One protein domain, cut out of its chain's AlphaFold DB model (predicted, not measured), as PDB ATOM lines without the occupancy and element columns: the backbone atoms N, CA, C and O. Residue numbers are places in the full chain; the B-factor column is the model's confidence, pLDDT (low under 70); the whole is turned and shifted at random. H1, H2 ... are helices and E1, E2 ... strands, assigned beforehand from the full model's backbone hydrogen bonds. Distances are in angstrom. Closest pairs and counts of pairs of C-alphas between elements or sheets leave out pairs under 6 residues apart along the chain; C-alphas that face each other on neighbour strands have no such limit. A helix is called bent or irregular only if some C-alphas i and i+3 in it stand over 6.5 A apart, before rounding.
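This is residues 5 to 122 of the 189 residues of an uncharacterized protein of Peptoniphilus indolicus ATCC 29427 (UniProt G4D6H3). H3 runs through the middle, with the two-strand ribbon E1 and E4 along one side, H4 on another, and H1 and the helical hairpin H5 and H6 at its last residues, where H6 packs on residues 65 to 70. The small hairpin E2 and E3 lies far from the middle, beside H4, while H2 leads away from E4 and touches no helix. The printed part has 118 residues, with seven named helices and four named strands in the order H1 E1 E2 E3 E4 H2 H3 H4 H5 H6 H7, and is mostly helix. Both sheets, E1 - E4 and E2 - E3, are antiparallel; the whole is compact and rounded, with a radius of gyration of the C-alphas of 13.7 A and spans of 37 by 33 by 25 A.

H1, residues 5 to 12, touches H3, residues 57 to 70, closest at the C-alphas of Lys 7 and Val 70, 6.0 A, opposite ways at a shallow tilt of 33 degrees, only just short of steep. E1, residues 13 to 16, is antiparallel to E4, residues 35 to 38, with N 14 and O 37 within hydrogen-bond range at 2.9 A. E2, residues 22 to 24, and E3, residues 27 to 29, form a hairpin, with N 22 and O 29 at 3.0 A. The closest C-alphas of E4 and H3 are those of Val 37 and Gly 63, 4.2 A. H2, residues 39 to 47, is close to but not clearly touching H3. H3 and H4, residues 77 to 87, form a helical hairpin, closest at the C-alphas of Thr 61 and Ile 84, 5.8 A. H5, residues 91 to 104, and H6, residues 108 to 116, form another, at a shallow tilt of 9 degrees, with the C-alphas of Ser 99 and Ser 111 4.1 A apart. H3 touches H6 with residues 65 to 70 alone, about perpendicular at 88 degrees, closest at the C-alphas of Gly 69 and Asn 116, 4.5 A. H7, residues 118 to 121, only just touches H4, with 3 pairs of C-alphas within 8 A, the closest those of Lys 81 and Leu 121, 6.1 A. Every O i to N i+4 pair is within hydrogen-bond range in H2, H3, H4, H5 and H6; H1 has 1 of 4, beside 5 of 5 O i to N i+3 pairs, and H7 is too short for such a pair.

H1 begins at C-alpha 5, (48.957, 47.652, -43.091), and is 11.7 A long; it is neither bent nor irregular, but only just: C-alphas 8 and 11 are 6.2 A apart. E1 and E4 measure 10.0 A and 10.3 A, E2 and E3 6.3 A each. H2 measures 12.5 A, H3 19.9 A, H4 15.4 A, H5 19.8 A and H6 12.3 A. H7, 5.0 A long, ends at C-alpha 121, (28.453, 42.174, -37.842).

The two C-alphas farthest apart, those of Lys 20 and Gly 106, are 38.6 A apart. The printed part has no cut and no long link. The mean pLDDT of the printed part is 89.7; residues 49 to 55, in the short link from H2 to H3, are under 70.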
ATOM      1  N   LYS A   5      48.693  47.958 -44.509       92.31
ATOM      2  CA  LYS A   5      48.957  47.652 -43.091       92.31
ATOM      3  C   LYS A   5      47.837  46.804 -42.485       92.31
ATOM      4  O   LYS A   5      48.136  45.843 -41.792       92.31
ATOM      5  N   ILE A   6      46.573  47.116 -42.780       94.12
ATOM      6  CA  ILE A   6      45.411  46.326 -42.342       94.12
ATOM      7  C   ILE A   6      45.466  44.916 -42.935       94.12
ATOM      8  O   ILE A   6      45.395  43.943 -42.194       94.12
ATOM      9  N   LYS A   7      45.656  44.782 -44.253       94.12
ATOM     10  CA  LYS A   7      45.736  43.468 -44.910       94.12
ATOM     11  C   LYS A   7      46.890  42.621 -44.383       94.12
ATOM     12  O   LYS A   7      46.735  41.419 -44.212       94.12
ATOM     13  N   GLU A   8      48.030  43.231 -44.075       95.81
ATOM     14  CA  GLU A   8      49.174  42.535 -43.483       95.81
ATOM     15  C   GLU A   8      48.863  41.930 -42.108       95.81
ATOM     16  O   GLU A   8      49.507  40.950 -41.741       95.81
ATOM     17  N   LYS A   9      47.864  42.443 -41.372       95.56
ATOM     18  CA  LYS A   9      47.432  41.887 -40.079       95.56
ATOM     19  C   LYS A   9      46.741  40.533 -40.186       95.56
ATOM     20  O   LYS A   9      46.611  39.846 -39.180       95.56
ATOM     21  N   ILE A  10      46.378  40.083 -41.390       94.25
ATOM     22  CA  ILE A  10      45.851  38.725 -41.583       94.25
ATOM     23  C   ILE A  10      46.839  37.649 -41.101       94.25
ATOM     24  O   ILE A  10      46.419  36.594 -40.638       94.25
ATOM     25  N   LYS A  11      48.151  37.928 -41.157       93.75
ATOM     26  CA  LYS A  11      49.208  37.016 -40.687       93.75
ATOM     27  C   LYS A  11      49.190  36.802 -39.168       93.75
ATOM     28  O   LYS A  11      49.770  35.834 -38.687       93.75
ATOM     29  N   ASP A  12      48.531  37.700 -38.436       93.81
ATOM     30  CA  ASP A  12      48.402  37.639 -36.983       93.81
ATOM     31  C   ASP A  12      47.200  36.767 -36.566       93.81
ATOM     32  O   ASP A  12      46.960  36.575 -35.373       93.81
ATOM     33  N   VAL A  13      46.456  36.215 -37.535       95.31
ATOM     34  CA  VAL A  13      45.336  35.294 -37.323       95.31
ATOM     35  C   VAL A  13      45.772  33.868 -37.635       95.31
ATOM     36  O   VAL A  13      46.221  33.558 -38.738       95.31
ATOM     37  N   VAL A  14      45.577  32.973 -36.671       93.75
ATOM     38  CA  VAL A  14      45.712  31.526 -36.861       93.75
ATOM     39  C   VAL A  14      44.374  30.843 -36.659       93.75
ATOM     40  O   VAL A  14      43.481  31.368 -36.000       93.75
ATOM     41  N   PHE A  15      44.230  29.663 -37.250       93.44
ATOM     42  CA  PHE A  15      42.987  28.909 -37.211       93.44
ATOM     43  C   PHE A  15      43.162  27.644 -36.383       93.44
ATOM     44  O   PHE A  15      44.067  26.851 -36.637       93.44
ATOM     45  N   ILE A  16      42.271  27.447 -35.414       89.19
ATOM     46  CA  ILE A  16      42.174  26.210 -34.642       89.19
ATOM     47  C   ILE A  16      41.036  25.349 -35.183       89.19
ATOM     48  O   ILE A  16      39.957  25.840 -35.523       89.19
ATOM     49  N   GLU A  17      41.277  24.044 -35.255       87.44
ATOM     50  CA  GLU A  17      40.268  23.063 -35.637       87.44
ATOM     51  C   GLU A  17      39.717  22.362 -34.400       87.44
ATOM     52  O   GLU A  17      40.453  21.925 -33.511       87.44
ATOM     53  N   LEU A  18      38.397  22.206 -34.353       84.50
ATOM     54  CA  LEU A  18      37.765  21.439 -33.292       84.50
ATOM     55  C   LEU A  18      37.977  19.937 -33.530       84.50
ATOM     56  O   LEU A  18      37.855  19.431 -34.645       84.50
ATOM     57  N   LYS A  19      38.217  19.169 -32.461       84.00
ATOM     58  CA  LYS A  19      38.301  17.695 -32.552       84.00
ATOM     59  C   LYS A  19      36.940  17.055 -32.851       84.00
ATOM     60  O   LYS A  19      36.862  16.041 -33.551       84.00
ATOM     61  N   LYS A  20      35.872  17.666 -32.336       85.44
ATOM     62  CA  LYS A  20      34.466  17.273 -32.487       85.44
ATOM     63  C   LYS A  20      33.589  18.521 -32.536       85.44
ATOM     64  O   LYS A  20      34.005  19.567 -32.055       85.44
ATOM     65  N   THR A  21      32.386  18.401 -33.084       86.88
ATOM     66  CA  THR A  21      31.367  19.448 -32.961       86.88
ATOM     67  C   THR A  21      31.094  19.729 -31.484       86.88
ATOM     68  O   THR A  21      30.969  18.793 -30.689       86.88
ATOM     69  N   VAL A  22      31.013  21.008 -31.122       83.81
ATOM     70  CA  VAL A  22      30.779  21.453 -29.746       83.81
ATOM     71  C   VAL A  22      29.457  22.204 -29.687       83.81
ATOM     72  O   VAL A  22      29.187  23.054 -30.532       83.81
ATOM     73  N   LYS A  23      28.636  21.893 -28.680       82.62
ATOM     74  CA  LYS A  23      27.433  22.660 -28.366       82.62
ATOM     75  C   LYS A  23      27.758  23.640 -27.243       82.62
ATOM     76  O   LYS A  23      28.185  23.216 -26.173       82.62
ATOM     77  N   VAL A  24      27.581  24.928 -27.502       75.00
ATOM     78  CA  VAL A  24      27.833  26.020 -26.556       75.00
ATOM     79  C   VAL A  24      26.559  26.838 -26.469       75.00
ATOM     80  O   VAL A  24      26.100  27.343 -27.487       75.00
ATOM     81  N   LYS A  25      25.983  26.991 -25.272       75.62
ATOM     82  CA  LYS A  25      24.661  27.618 -25.104       75.62
ATOM     83  C   LYS A  25      23.646  26.995 -26.090       75.62
ATOM     84  O   LYS A  25      23.442  25.779 -26.079       75.62
ATOM     85  N   GLU A  26      23.051  27.810 -26.957       80.25
ATOM     86  CA  GLU A  26      22.067  27.405 -27.964       80.25
ATOM     87  C   GLU A  26      22.684  27.123 -29.346       80.25
ATOM     88  O   GLU A  26      21.969  26.695 -30.251       80.25
ATOM     89  N   ILE A  27      24.006  27.281 -29.515       82.56
ATOM     90  CA  ILE A  27      24.689  27.068 -30.800       82.56
ATOM     91  C   ILE A  27      25.438  25.748 -30.884       82.56
ATOM     92  O   ILE A  27      26.016  25.244 -29.920       82.56
ATOM     93  N   GLU A  28      25.479  25.226 -32.103       86.06
ATOM     94  CA  GLU A  28      26.290  24.084 -32.494       86.06
ATOM     95  C   GLU A  28      27.432  24.554 -33.404       86.06
ATOM     96  O   GLU A  28      27.226  24.898 -34.570       86.06
ATOM     97  N   ILE A  29      28.657  24.551 -32.877       86.56
ATOM     98  CA  ILE A  29      29.860  24.892 -33.639       86.56
ATOM     99  C   ILE A  29      30.375  23.619 -34.304       86.56
ATOM    100  O   ILE A  29      30.892  22.701 -33.656       86.56
ATOM    101  N   LYS A  30      30.212  23.556 -35.627       86.19
ATOM    102  CA  LYS A  30      30.560  22.379 -36.429       86.19
ATOM    103  C   LYS A  30      32.070  22.188 -36.479       86.19
ATOM    104  O   LYS A  30      32.803  23.120 -36.788       86.19
ATOM    105  N   LYS A  31      32.514  20.933 -36.334       87.00
ATOM    106  CA  LYS A  31      33.932  20.532 -36.408       87.00
ATOM    107  C   LYS A  31      34.703  21.129 -37.599       87.00
ATOM    108  O   LYS A  31      35.869  21.472 -37.482       87.00
ATOM    109  N   LYS A  32      34.040  21.206 -38.755       89.38
ATOM    110  CA  LYS A  32      34.620  21.624 -40.041       89.38
ATOM    111  C   LYS A  32      34.826  23.134 -40.193       89.38
ATOM    112  O   LYS A  32      35.358  23.558 -41.215       89.38
ATOM    113  N   ILE A  33      34.327  23.933 -39.251       90.88
ATOM    114  CA  ILE A  33      34.482  25.384 -39.276       90.88
ATOM    115  C   ILE A  33      35.779  25.693 -38.520       90.88
ATOM    116  O   ILE A  33      35.817  25.482 -37.307       90.88
ATOM    117  N   PRO A  34      36.851  26.129 -39.208       93.00
ATOM    118  CA  PRO A  34      38.056  26.581 -38.530       93.00
ATOM    119  C   PRO A  34      37.720  27.825 -37.713       93.00
ATOM    120  O   PRO A  34      36.922  28.645 -38.151       93.00
ATOM    121  N   LEU A  35      38.307  27.972 -36.532       93.69
ATOM    122  CA  LEU A  35      38.023  29.100 -35.653       93.69
ATOM    123  C   LEU A  35      39.239  30.020 -35.591       93.69
ATOM    124  O   LEU A  35      40.329  29.542 -35.270       93.69
ATOM    125  N   PRO A  36      39.096  31.311 -35.919       95.31
ATOM    126  CA  PRO A  36      40.205  32.242 -35.873       95.31
ATOM    127  C   PRO A  36      40.522  32.615 -34.425       95.31
ATOM    128  O   PRO A  36      39.633  32.835 -33.607       95.31
ATOM    129  N   VAL A  37      41.808  32.728 -34.133       93.31
ATOM    130  CA  VAL A  37      42.364  33.248 -32.883       93.31
ATOM    131  C   VAL A  37      43.593  34.080 -33.221       93.31
ATOM    132  O   VAL A  37      44.298  33.804 -34.195       93.31
ATOM    133  N   LYS A  38      43.866  35.111 -32.421       90.69
ATOM    134  CA  LYS A  38      45.088  35.899 -32.587       90.69
ATOM    135  C   LYS A  38      46.303  35.076 -32.169       90.69
ATOM    136  O   LYS A  38      46.282  34.399 -31.140       90.69
ATOM    137  N   MET A  39      47.376  35.166 -32.953       87.62
ATOM    138  CA  MET A  39      48.639  34.472 -32.690       87.62
ATOM    139  C   MET A  39      49.187  34.816 -31.298       87.62
ATOM    140  O   MET A  39      49.612  33.928 -30.566       87.62
ATOM    141  N   THR A  40      49.144  36.092 -30.912       83.19
ATOM    142  CA  THR A  40      49.613  36.567 -29.602       83.19
ATOM    143  C   THR A  40      48.837  35.922 -28.455       83.19
ATOM    144  O   THR A  40      49.444  35.325 -27.570       83.19
ATOM    145  N   SER A  41      47.505  35.923 -28.528       78.69
ATOM    146  CA  SER A  41      46.636  35.292 -27.528       78.69
ATOM    147  C   SER A  41      46.858  33.779 -27.429       78.69
ATOM    148  O   SER A  41      46.750  33.202 -26.346       78.69
ATOM    149  N   LEU A  42      47.188  33.120 -28.547       79.31
ATOM    150  CA  LEU A  42      47.565  31.708 -28.548       79.31
ATOM    151  C   LEU A  42      48.894  31.498 -27.807       79.31
ATOM    152  O   LEU A  42      48.959  30.662 -26.911       79.31
ATOM    153  N   LEU A  43      49.936  32.270 -28.132       80.50
ATOM    154  CA  LEU A  43      51.248  32.166 -27.481       80.50
ATOM    155  C   LEU A  43      51.169  32.411 -25.968       80.50
ATOM    156  O   LEU A  43      51.743  31.644 -25.195       80.50
ATOM    157  N   GLU A  44      50.412  33.420 -25.538       77.81
ATOM    158  CA  GLU A  44      50.146  33.691 -24.119       77.81
ATOM    159  C   GLU A  44      49.452  32.510 -23.434       77.81
ATOM    160  O   GLU A  44      49.812  32.110 -22.323       77.81
ATOM    161  N   GLY A  45      48.475  31.902 -24.107       70.88
ATOM    162  CA  GLY A  45      47.794  30.709 -23.618       70.88
ATOM    163  C   GLY A  45      48.731  29.508 -23.436       70.88
ATOM    164  O   GLY A  45      48.562  28.763 -22.470       70.88
ATOM    165  N   ILE A  46      49.735  29.343 -24.311       74.88
ATOM    166  CA  ILE A  46      50.748  28.274 -24.200       74.88
ATOM    167  C   ILE A  46      51.633  28.547 -22.985       74.88
ATOM    168  O   ILE A  46      51.818  27.677 -22.140       74.88
ATOM    169  N   GLN A  47      52.162  29.767 -22.886       74.44
ATOM    170  CA  GLN A  47      53.095  30.152 -21.825       74.44
ATOM    171  C   GLN A  47      52.469  30.072 -20.432       74.44
ATOM    172  O   GLN A  47      53.140  29.712 -19.470       74.44
ATOM    173  N   THR A  48      51.182  30.400 -20.324       75.06
ATOM    174  CA  THR A  48      50.455  30.397 -19.048       75.06
ATOM    175  C   THR A  48      49.877  29.032 -18.673       75.06
ATOM    176  O   THR A  48      49.279  28.918 -17.607       75.06
ATOM    177  N   GLY A  49      50.001  28.012 -19.533       65.62
ATOM    178  CA  GLY A  49      49.376  26.694 -19.342       65.62
ATOM    179  C   GLY A  49      47.845  26.694 -19.470       65.62
ATOM    180  O   GLY A  49      47.217  25.645 -19.388       65.62
ATOM    181  N   LYS A  50      47.223  27.853 -19.725       62.12
ATOM    182  CA  LYS A  50      45.761  28.025 -19.780       62.12
ATOM    183  C   LYS A  50      45.120  27.512 -21.071       62.12
ATOM    184  O   LYS A  50      43.903  27.566 -21.204       62.12
ATOM    185  N   LEU A  51      45.911  27.077 -22.053       58.28
ATOM    186  CA  LEU A  51      45.381  26.502 -23.295       58.28
ATOM    187  C   LEU A  51      44.819  25.093 -23.130       58.28
ATOM    188  O   LEU A  51      43.939  24.709 -23.897       58.28
ATOM    189  N   GLU A  52      45.352  24.316 -22.189       53.41
ATOM    190  CA  GLU A  52      44.983  22.905 -22.037       53.41
ATOM    191  C   GLU A  52      43.675  22.719 -21.257       53.41
ATOM    192  O   GLU A  52      43.029  21.680 -21.398       53.41
ATOM    193  N   GLU A  53      43.254  23.728 -20.487       48.59
ATOM    194  CA  GLU A  53      42.158  23.585 -19.526       48.59
ATOM    195  C   GLU A  53      40.792  24.038 -20.063       48.59
ATOM    196  O   GLU A  53      39.801  23.380 -19.758       48.59
ATOM    197  N   GLU A  54      40.698  25.054 -20.933       52.19
ATOM    198  CA  GLU A  54      39.403  25.525 -21.452       52.19
ATOM    199  C   GLU A  54      39.499  26.103 -22.875       52.19
ATOM    200  O   GLU A  54      40.337  26.947 -23.193       52.19
ATOM    201  N   PHE A  55      38.595  25.657 -23.754       63.03
ATOM    202  CA  PHE A  55      38.342  26.310 -25.038       63.03
ATOM    203  C   PHE A  55      37.818  27.726 -24.775       63.03
ATOM    204  O   PHE A  55      36.661  27.914 -24.400       63.03
ATOM    205  N   ASP A  56      38.686  28.715 -24.965       76.94
ATOM    206  CA  ASP A  56      38.366  30.108 -24.685       76.94
ATOM    207  C   ASP A  56      37.557  30.724 -25.838       76.94
ATOM    208  O   ASP A  56      38.090  31.241 -26.825       76.94
ATOM    209  N   LEU A  57      36.233  30.651 -25.699       84.31
ATOM    210  CA  LEU A  57      35.275  31.289 -26.599       84.31
ATOM    211  C   LEU A  57      35.514  32.790 -26.752       84.31
ATOM    212  O   LEU A  57      35.238  33.314 -27.828       84.31
ATOM    213  N   LEU A  58      36.023  33.478 -25.723       87.06
ATOM    214  CA  LEU A  58      36.271  34.917 -25.796       87.06
ATOM    215  C   LEU A  58      37.409  35.211 -26.773       87.06
ATOM    216  O   LEU A  58      37.240  36.061 -27.650       87.06
ATOM    217  N   ARG A  59      38.507  34.443 -26.711       88.81
ATOM    218  CA  ARG A  59      39.614  34.536 -27.686       88.81
ATOM    219  C   ARG A  59      39.156  34.236 -29.108       88.81
ATOM    220  O   ARG A  59      39.593  34.900 -30.045       88.81
ATOM    221  N   VAL A  60      38.281  33.245 -29.277       92.12
ATOM    222  CA  VAL A  60      37.713  32.928 -30.594       92.12
ATOM    223  C   VAL A  60      36.866  34.089 -31.101       92.12
ATOM    224  O   VAL A  60      37.052  34.526 -32.231       92.12
ATOM    225  N   THR A  61      35.960  34.632 -30.285       94.31
ATOM    226  CA  THR A  61      35.132  35.763 -30.721       94.31
ATOM    227  C   THR A  61      35.959  37.008 -31.018       94.31
ATOM    228  O   THR A  61      35.675  37.675 -32.007       94.31
ATOM    229  N   GLU A  62      37.021  37.278 -30.256       95.31
ATOM    230  CA  GLU A  62      37.957  38.363 -30.561       95.31
ATOM    231  C   GLU A  62      38.639  38.129 -31.915       95.31
ATOM    232  O   GLU A  62      38.665  39.025 -32.759       95.31
ATOM    233  N   GLY A  63      39.148  36.913 -32.146       96.62
ATOM    234  CA  GLY A  63      39.773  36.521 -33.407       96.62
ATOM    235  C   GLY A  63      38.823  36.625 -34.600       96.62
ATOM    236  O   GLY A  63      39.241  37.046 -35.678       96.62
ATOM    237  N   ILE A  64      37.540  36.302 -34.411       97.38
ATOM    238  CA  ILE A  64      36.512  36.467 -35.442       97.38
ATOM    239  C   ILE A  64      36.305  37.950 -35.758       97.38
ATOM    240  O   ILE A  64      36.354  38.316 -36.931       97.38
ATOM    241  N   VAL A  65      36.072  38.799 -34.748       97.94
ATOM    242  CA  VAL A  65      35.857  40.241 -34.972       97.94
ATOM    243  C   VAL A  65      37.073  40.838 -35.678       97.94
ATOM    244  O   VAL A  65      36.919  41.551 -36.665       97.94
ATOM    245  N   PHE A  66      38.284  40.485 -35.239       98.06
ATOM    246  CA  PHE A  66      39.518  40.941 -35.872       98.06
ATOM    247  C   PHE A  66      39.613  40.506 -37.341       98.06
ATOM    248  O   PHE A  66      39.843  41.336 -38.218       98.06
ATOM    249  N   LEU A  67      39.379  39.221 -37.629       98.12
ATOM    250  CA  LEU A  67      39.407  38.685 -38.990       98.12
ATOM    251  C   LEU A  67      38.394  39.384 -39.900       98.12
ATOM    252  O   LEU A  67      38.761  39.791 -40.996       98.12
ATOM    253  N   LEU A  68      37.148  39.551 -39.453       98.06
ATOM    254  CA  LEU A  68      36.101  40.209 -40.242       98.06
ATOM    255  C   LEU A  68      36.345  41.716 -40.408       98.06
ATOM    256  O   LEU A  68      35.871  42.309 -41.370       98.06
ATOM    257  N   GLY A  69      37.111  42.330 -39.506       97.62
ATOM    258  CA  GLY A  69      37.598  43.699 -39.653       97.62
ATOM    259  C   GLY A  69      38.724  43.867 -40.682       97.62
ATOM    260  O   GLY A  69      38.904  44.962 -41.220       97.62
ATOM    261  N   VAL A  70      39.478  42.797 -40.960       97.50
ATOM    262  CA  VAL A  70      40.529  42.754 -41.992       97.50
ATOM    263  C   VAL A  70      39.972  42.303 -43.346       97.50
ATOM    264  O   VAL A  70      40.313  42.890 -44.370       97.50
ATOM    265  N   GLU A  71      39.134  41.265 -43.350       96.69
ATOM    266  CA  GLU A  71      38.592  40.591 -44.533       96.69
ATOM    267  C   GLU A  71      37.075  40.397 -44.385       96.69
ATOM    268  O   GLU A  71      36.589  39.389 -43.864       96.69
ATOM    269  N   GLN A  72      36.313  41.395 -44.836       95.56
ATOM    270  CA  GLN A  72      34.856  41.451 -44.671       95.56
ATOM    271  C   GLN A  72      34.112  40.391 -45.506       95.56
ATOM    272  O   GLN A  72      32.992  40.003 -45.164       95.56
ATOM    273  N   ASP A  73      34.739  39.876 -46.569       95.69
ATOM    274  CA  ASP A  73      34.180  38.844 -47.447       95.69
ATOM    275  C   ASP A  73      34.699  37.437 -47.136       95.69
ATOM    276  O   ASP A  73      34.628  36.522 -47.962       95.69
ATOM    277  N   PHE A  74      35.180  37.228 -45.909       96.75
ATOM    278  CA  PHE A  74      35.660  35.926 -45.482       96.75
ATOM    279  C   PHE A  74      34.585  34.836 -45.633       96.75
ATOM    280  O   PHE A  74      33.436  34.987 -45.219       96.75
ATOM    281  N   LYS A  75      34.981  33.682 -46.183       96.06
ATOM    282  CA  LYS A  75      34.065  32.601 -46.598       96.06
ATOM    283  C   LYS A  75      33.130  32.044 -45.514       96.06
ATOM    284  O   LYS A  75      32.116  31.460 -45.866       96.06
ATOM    285  N   TYR A  76      33.483  32.182 -44.232       96.06
ATOM    286  CA  TYR A  76      32.689  31.696 -43.090       96.06
ATOM    287  C   TYR A  76      32.038  32.833 -42.285       96.06
ATOM    288  O   TYR A  76      31.728  32.658 -41.107       96.06
ATOM    289  N   LYS A  77      31.877  34.024 -42.881       96.19
ATOM    290  CA  LYS A  77      31.378  35.214 -42.175       96.19
ATOM    291  C   LYS A  77      30.004  35.022 -41.528       96.19
ATOM    292  O   LYS A  77      29.805  35.492 -40.413       96.19
ATOM    293  N   GLU A  78      29.095  34.282 -42.162       95.31
ATOM    294  CA  GLU A  78      27.745  34.046 -41.627       95.31
ATOM    295  C   GLU A  78      27.760  33.098 -40.419       95.31
ATOM    296  O   GLU A  78      27.116  33.352 -39.396       95.31
ATOM    297  N   GLU A  79      28.544  32.019 -40.486       94.94
ATOM    298  CA  GLU A  79      28.718  31.117 -39.348       94.94
ATOM    299  C   GLU A  79      29.390  31.825 -38.170       94.94
ATOM    300  O   GLU A  79      28.988  31.663 -37.020       94.94
ATOM    301  N   TYR A  80      30.390  32.650 -38.457       96.00
ATOM    302  CA  TYR A  80      31.096  33.458 -37.472       96.00
ATOM    303  C   TYR A  80      30.214  34.508 -36.806       96.00
ATOM    304  O   TYR A  80      30.270  34.667 -35.585       96.00
ATOM    305  N   LYS A  81      29.357  35.176 -37.580       95.00
ATOM    306  CA  LYS A  81      28.357  36.101 -37.053       95.00
ATOM    307  C   LYS A  81      27.421  35.400 -36.070       95.00
ATOM    308  O   LYS A  81      27.266  35.863 -34.943       95.00
ATOM    309  N   THR A  82      26.918  34.223 -36.446       92.44
ATOM    310  CA  THR A  82      26.060  33.401 -35.576       92.44
ATOM    311  C   THR A  82      26.760  33.052 -34.256       92.44
ATOM    312  O   THR A  82      26.144  33.108 -33.193       92.44
ATOM    313  N   ILE A  83      28.052  32.706 -34.299       92.62
ATOM    314  CA  ILE A  83      28.837  32.404 -33.093       92.62
ATOM    315  C   ILE A  83      28.907  33.625 -32.173       92.62
ATOM    316  O   ILE A  83      28.593  33.518 -30.989       92.62
ATOM    317  N   ILE A  84      29.296  34.782 -32.712       93.06
ATOM    318  CA  ILE A  84      29.461  36.013 -31.934       93.06
ATOM    319  C   ILE A  84      28.148  36.443 -31.277       93.06
ATOM    320  O   ILE A  84      28.149  36.720 -30.080       93.06
ATOM    321  N   GLU A  85      27.043  36.468 -32.025       91.44
ATOM    322  CA  GLU A  85      25.729  36.915 -31.533       91.44
ATOM    323  C   GLU A  85      25.205  36.049 -30.374       91.44
ATOM    324  O   GLU A  85      24.472  36.525 -29.511       91.44
ATOM    325  N   ASN A  86      25.614  34.780 -30.308       89.69
ATOM    326  CA  ASN A  86      25.243  33.879 -29.216       89.69
ATOM    327  C   ASN A  86      26.166  33.992 -27.995       89.69
ATOM    328  O   ASN A  86      25.782  33.668 -26.863       89.69
ATOM    329  N   VAL A  87      27.406  34.435 -28.193       89.50
ATOM    330  CA  VAL A  87      28.351  34.656 -27.095       89.50
ATOM    331  C   VAL A  87      28.096  36.012 -26.440       89.50
ATOM    332  O   VAL A  87      27.975  36.052 -25.212       89.50
ATOM    333  N   HIS A  88      27.936  37.068 -27.241       90.44
ATOM    334  CA  HIS A  88      27.849  38.465 -26.808       90.44
ATOM    335  C   HIS A  88      26.443  39.029 -27.003       90.44
ATOM    336  O   HIS A  88      25.985  39.205 -28.127       90.44
ATOM    337  N   SER A  89      25.777  39.382 -25.902       87.38
ATOM    338  CA  SER A  89      24.424  39.957 -25.931       87.38
ATOM    339  C   SER A  89      24.371  41.384 -26.483       87.38
ATOM    340  O   SER A  89      23.324  41.806 -26.964       87.38
ATOM    341  N   ASN A  90      25.477  42.132 -26.406       93.50
ATOM    342  CA  ASN A  90      25.613  43.449 -27.024       93.50
ATOM    343  C   ASN A  90      26.912  43.525 -27.834       93.50
ATOM    344  O   ASN A  90      27.998  43.755 -27.303       93.50
ATOM    345  N   LEU A  91      26.782  43.327 -29.143       94.19
ATOM    346  CA  LEU A  91      27.918  43.302 -30.054       94.19
ATOM    347  C   LEU A  91      28.495  44.698 -30.343       94.19
ATOM    348  O   LEU A  91      29.699  44.816 -30.561       94.19
ATOM    349  N   LYS A  92      27.681  45.763 -30.273       96.00
ATOM    350  CA  LYS A  92      28.175  47.148 -30.373       96.00
ATOM    351  C   LYS A  92      29.157  47.445 -29.243       96.00
ATOM    352  O   LYS A  92      30.282  47.864 -29.509       96.00
ATOM    353  N   ASP A  93      28.758  47.160 -28.004       96.31
ATOM    354  CA  ASP A  93      29.601  47.399 -26.828       96.31
ATOM    355  C   ASP A  93      30.876  46.557 -26.873       96.31
ATOM    356  O   ASP A  93      31.946  47.042 -26.515       96.31
ATOM    357  N   TYR A  94      30.790  45.316 -27.358       96.69
ATOM    358  CA  TYR A  94      31.960  44.454 -27.493       96.69
ATOM    359  C   TYR A  94      32.971  44.989 -28.522       96.69
ATOM    360  O   TYR A  94      34.170  45.032 -28.241       96.69
ATOM    361  N   ILE A  95      32.505  45.460 -29.685       98.06
ATOM    362  CA  ILE A  95      33.368  46.093 -30.695       98.06
ATOM    363  C   ILE A  95      34.007  47.373 -30.143       98.06
ATOM    364  O   ILE A  95      35.210  47.575 -30.317       98.06
ATOM    365  N   LEU A  96      33.234  48.217 -29.448       97.81
ATOM    366  CA  LEU A  96      33.754  49.424 -28.798       97.81
ATOM    367  C   LEU A  96      34.790  49.092 -27.725       97.81
ATOM    368  O   LEU A  96      35.827  49.747 -27.663       97.81
ATOM    369  N   TYR A  97      34.539  48.069 -26.908       97.12
ATOM    370  CA  TYR A  97      35.476  47.594 -25.894       97.12
ATOM    371  C   TYR A  97      36.809  47.173 -26.518       97.12
ATOM    372  O   TYR A  97      37.857  47.654 -26.088       97.12
ATOM    373  N   LEU A  98      36.776  46.334 -27.559       96.94
ATOM    374  CA  LEU A  98      37.983  45.900 -28.263       96.94
ATOM    375  C   LEU A  98      38.707  47.100 -28.879       96.94
ATOM    376  O   LEU A  98      39.884  47.319 -28.613       96.94
ATOM    377  N   SER A  99      37.997  47.936 -29.635       98.31
ATOM    378  CA  SER A  99      38.578  49.136 -30.235       98.31
ATOM    379  C   SER A  99      39.244  50.043 -29.196       98.31
ATOM    380  O   SER A  99      40.377  50.480 -29.413       98.31
ATOM    381  N   LYS A 100      38.575  50.288 -28.063       97.88
ATOM    382  CA  LYS A 100      39.091  51.120 -26.977       97.88
ATOM    383  C   LYS A 100      40.320  50.504 -26.321       97.88
ATOM    384  O   LYS A 100      41.279  51.223 -26.079       97.88
ATOM    385  N   TYR A 101      40.315  49.196 -26.069       96.44
ATOM    386  CA  TYR A 101      41.463  48.501 -25.494       96.44
ATOM    387  C   TYR A 101      42.724  48.713 -26.342       96.44
ATOM    388  O   TYR A 101      43.749  49.145 -25.822       96.44
ATOM    389  N   TYR A 102      42.647  48.483 -27.655       96.25
ATOM    390  CA  TYR A 102      43.797  48.670 -28.547       96.25
ATOM    391  C   TYR A 102      44.154  50.156 -28.725       96.25
ATOM    392  O   TYR A 102      45.329  50.511 -28.776       96.25
ATOM    393  N   LEU A 103      43.154  51.045 -28.735       96.38
ATOM    394  CA  LEU A 103      43.371  52.494 -28.781       96.38
ATOM    395  C   LEU A 103      44.162  52.997 -27.564       96.38
ATOM    396  O   LEU A 103      45.146  53.711 -27.734       96.38
ATOM    397  N   ASP A 104      43.763  52.591 -26.355       96.19
ATOM    398  CA  ASP A 104      44.403  52.988 -25.095       96.19
ATOM    399  C   ASP A 104      45.856  52.458 -24.996       96.19
ATOM    400  O   ASP A 104      46.677  53.039 -24.288       96.19
ATOM    401  N   ASN A 105      46.198  51.404 -25.751       95.06
ATOM    402  CA  ASN A 105      47.555  50.857 -25.877       95.06
ATOM    403  C   ASN A 105      48.361  51.445 -27.059       95.06
ATOM    404  O   ASN A 105      49.493  51.030 -27.305       95.06
ATOM    405  N   GLY A 106      47.812  52.417 -27.798       95.19
ATOM    406  CA  GLY A 106      48.470  53.046 -28.953       95.19
ATOM    407  C   GLY A 106      48.442  52.212 -30.242       95.19
ATOM    408  O   GLY A 106      49.043  52.595 -31.246       95.19
ATOM    409  N   GLU A 107      47.721  51.093 -30.252       96.19
ATOM    410  CA  GLU A 107      47.597  50.166 -31.378       96.19
ATOM    411  C   GLU A 107      46.455  50.614 -32.309       96.19
ATOM    412  O   GLU A 107      45.380  50.014 -32.393       96.19
ATOM    413  N   LEU A 108      46.671  51.738 -33.003       97.00
ATOM    414  CA  LEU A 108      45.619  52.390 -33.794       97.00
ATOM    415  C   LEU A 108      45.097  51.537 -34.958       97.00
ATOM    416  O   LEU A 108      43.911  51.600 -35.281       97.00
ATOM    417  N   ILE A 109      45.965  50.755 -35.611       97.12
ATOM    418  CA  ILE A 109      45.569  49.912 -36.750       97.12
ATOM    419  C   ILE A 109      44.626  48.806 -36.276       97.12
ATOM    420  O   ILE A 109      43.598  48.568 -36.901       97.12
ATOM    421  N   GLU A 110      44.946  48.168 -35.157       97.19
ATOM    422  CA  GLU A 110      44.126  47.161 -34.500       97.19
ATOM    423  C   GLU A 110      42.790  47.758 -34.065       97.19
ATOM    424  O   GLU A 110      41.742  47.209 -34.397       97.19
ATOM    425  N   SER A 111      42.815  48.921 -33.405       98.19
ATOM    426  CA  SER A 111      41.596  49.636 -33.020       98.19
ATOM    427  C   SER A 111      40.678  49.887 -34.225       98.19
ATOM    428  O   SER A 111      39.481  49.595 -34.170       98.19
ATOM    429  N   TYR A 112      41.248  50.348 -35.342       98.31
ATOM    430  CA  TYR A 112      40.520  50.574 -36.589       98.31
ATOM    431  C   TYR A 112      39.976  49.272 -37.203       98.31
ATOM    432  O   TYR A 112      38.850  49.252 -37.698       98.31
ATOM    433  N   ILE A 113      40.735  48.172 -37.138       98.38
ATOM    434  CA  ILE A 113      40.298  46.846 -37.599       98.38
ATOM    435  C   ILE A 113      39.052  46.387 -36.840       98.38
ATOM    436  O   ILE A 113      38.070  46.014 -37.479       98.38
ATOM    437  N   TYR A 114      39.039  46.457 -35.507       98.25
ATOM    438  CA  TYR A 114      37.854  46.049 -34.743       98.25
ATOM    439  C   TYR A 114      36.623  46.879 -35.121       98.25
ATOM    440  O   TYR A 114      35.536  46.326 -35.280       98.25
ATOM    441  N   LEU A 115      36.794  48.182 -35.361       98.50
ATOM    442  CA  LEU A 115      35.708  49.046 -35.824       98.50
ATOM    443  C   LEU A 115      35.239  48.702 -37.244       98.50
ATOM    444  O   LEU A 115      34.051  48.841 -37.522       98.50
ATOM    445  N   ASN A 116      36.112  48.237 -38.146       97.75
ATOM    446  CA  ASN A 116      35.715  47.808 -39.496       97.75
ATOM    447  C   ASN A 116      34.788  46.592 -39.492       97.75
ATOM    448  O   ASN A 116      33.979  46.441 -40.406       97.75
ATOM    449  N   ALA A 117      34.884  45.736 -38.474       97.81
ATOM    450  CA  ALA A 117      34.056  44.539 -38.371       97.81
ATOM    451  C   ALA A 117      32.554  44.864 -38.268       97.81
ATOM    452  O   ALA A 117      31.718  44.014 -38.582       97.81
ATOM    453  N   GLN A 118      32.202  46.100 -37.878       97.25
ATOM    454  CA  GLN A 118      30.814  46.562 -37.809       97.25
ATOM    455  C   GLN A 118      30.068  46.379 -39.138       97.25
ATOM    456  O   GLN A 118      28.893  46.032 -39.111       97.25
ATOM    457  N   ASP A 119      30.748  46.539 -40.281       95.94
ATOM    458  CA  ASP A 119      30.117  46.496 -41.608       95.94
ATOM    459  C   ASP A 119      29.562  45.096 -41.947       95.94
ATOM    460  O   ASP A 119      28.675  44.959 -42.788       95.94
ATOM    461  N   VAL A 120      30.069  44.051 -41.282       96.75
ATOM    462  CA  VAL A 120      29.614  42.656 -41.431       96.75
ATOM    463  C   VAL A 120      28.679  42.261 -40.285       96.75
ATOM    464  O   VAL A 120      27.663  41.577 -40.463       96.75
ATOM    465  N   LEU A 121      29.046  42.673 -39.074       96.38
ATOM    466  CA  LEU A 121      28.453  42.174 -37.842       96.38
ATOM    467  C   LEU A 121      27.180  42.913 -37.439       96.38
ATOM    468  O   LEU A 121      26.305  42.317 -36.818       96.38
ATOM    469  N   LEU A 122      27.050  44.185 -37.802       95.62
ATOM    470  CA  LEU A 122      25.992  45.055 -37.312       95.62
ATOM    471  C   LEU A 122      25.226  45.705 -38.462       95.62
ATOM    472  O   LEU A 122      25.675  45.782 -39.603       95.62
TER     473      LEU A 122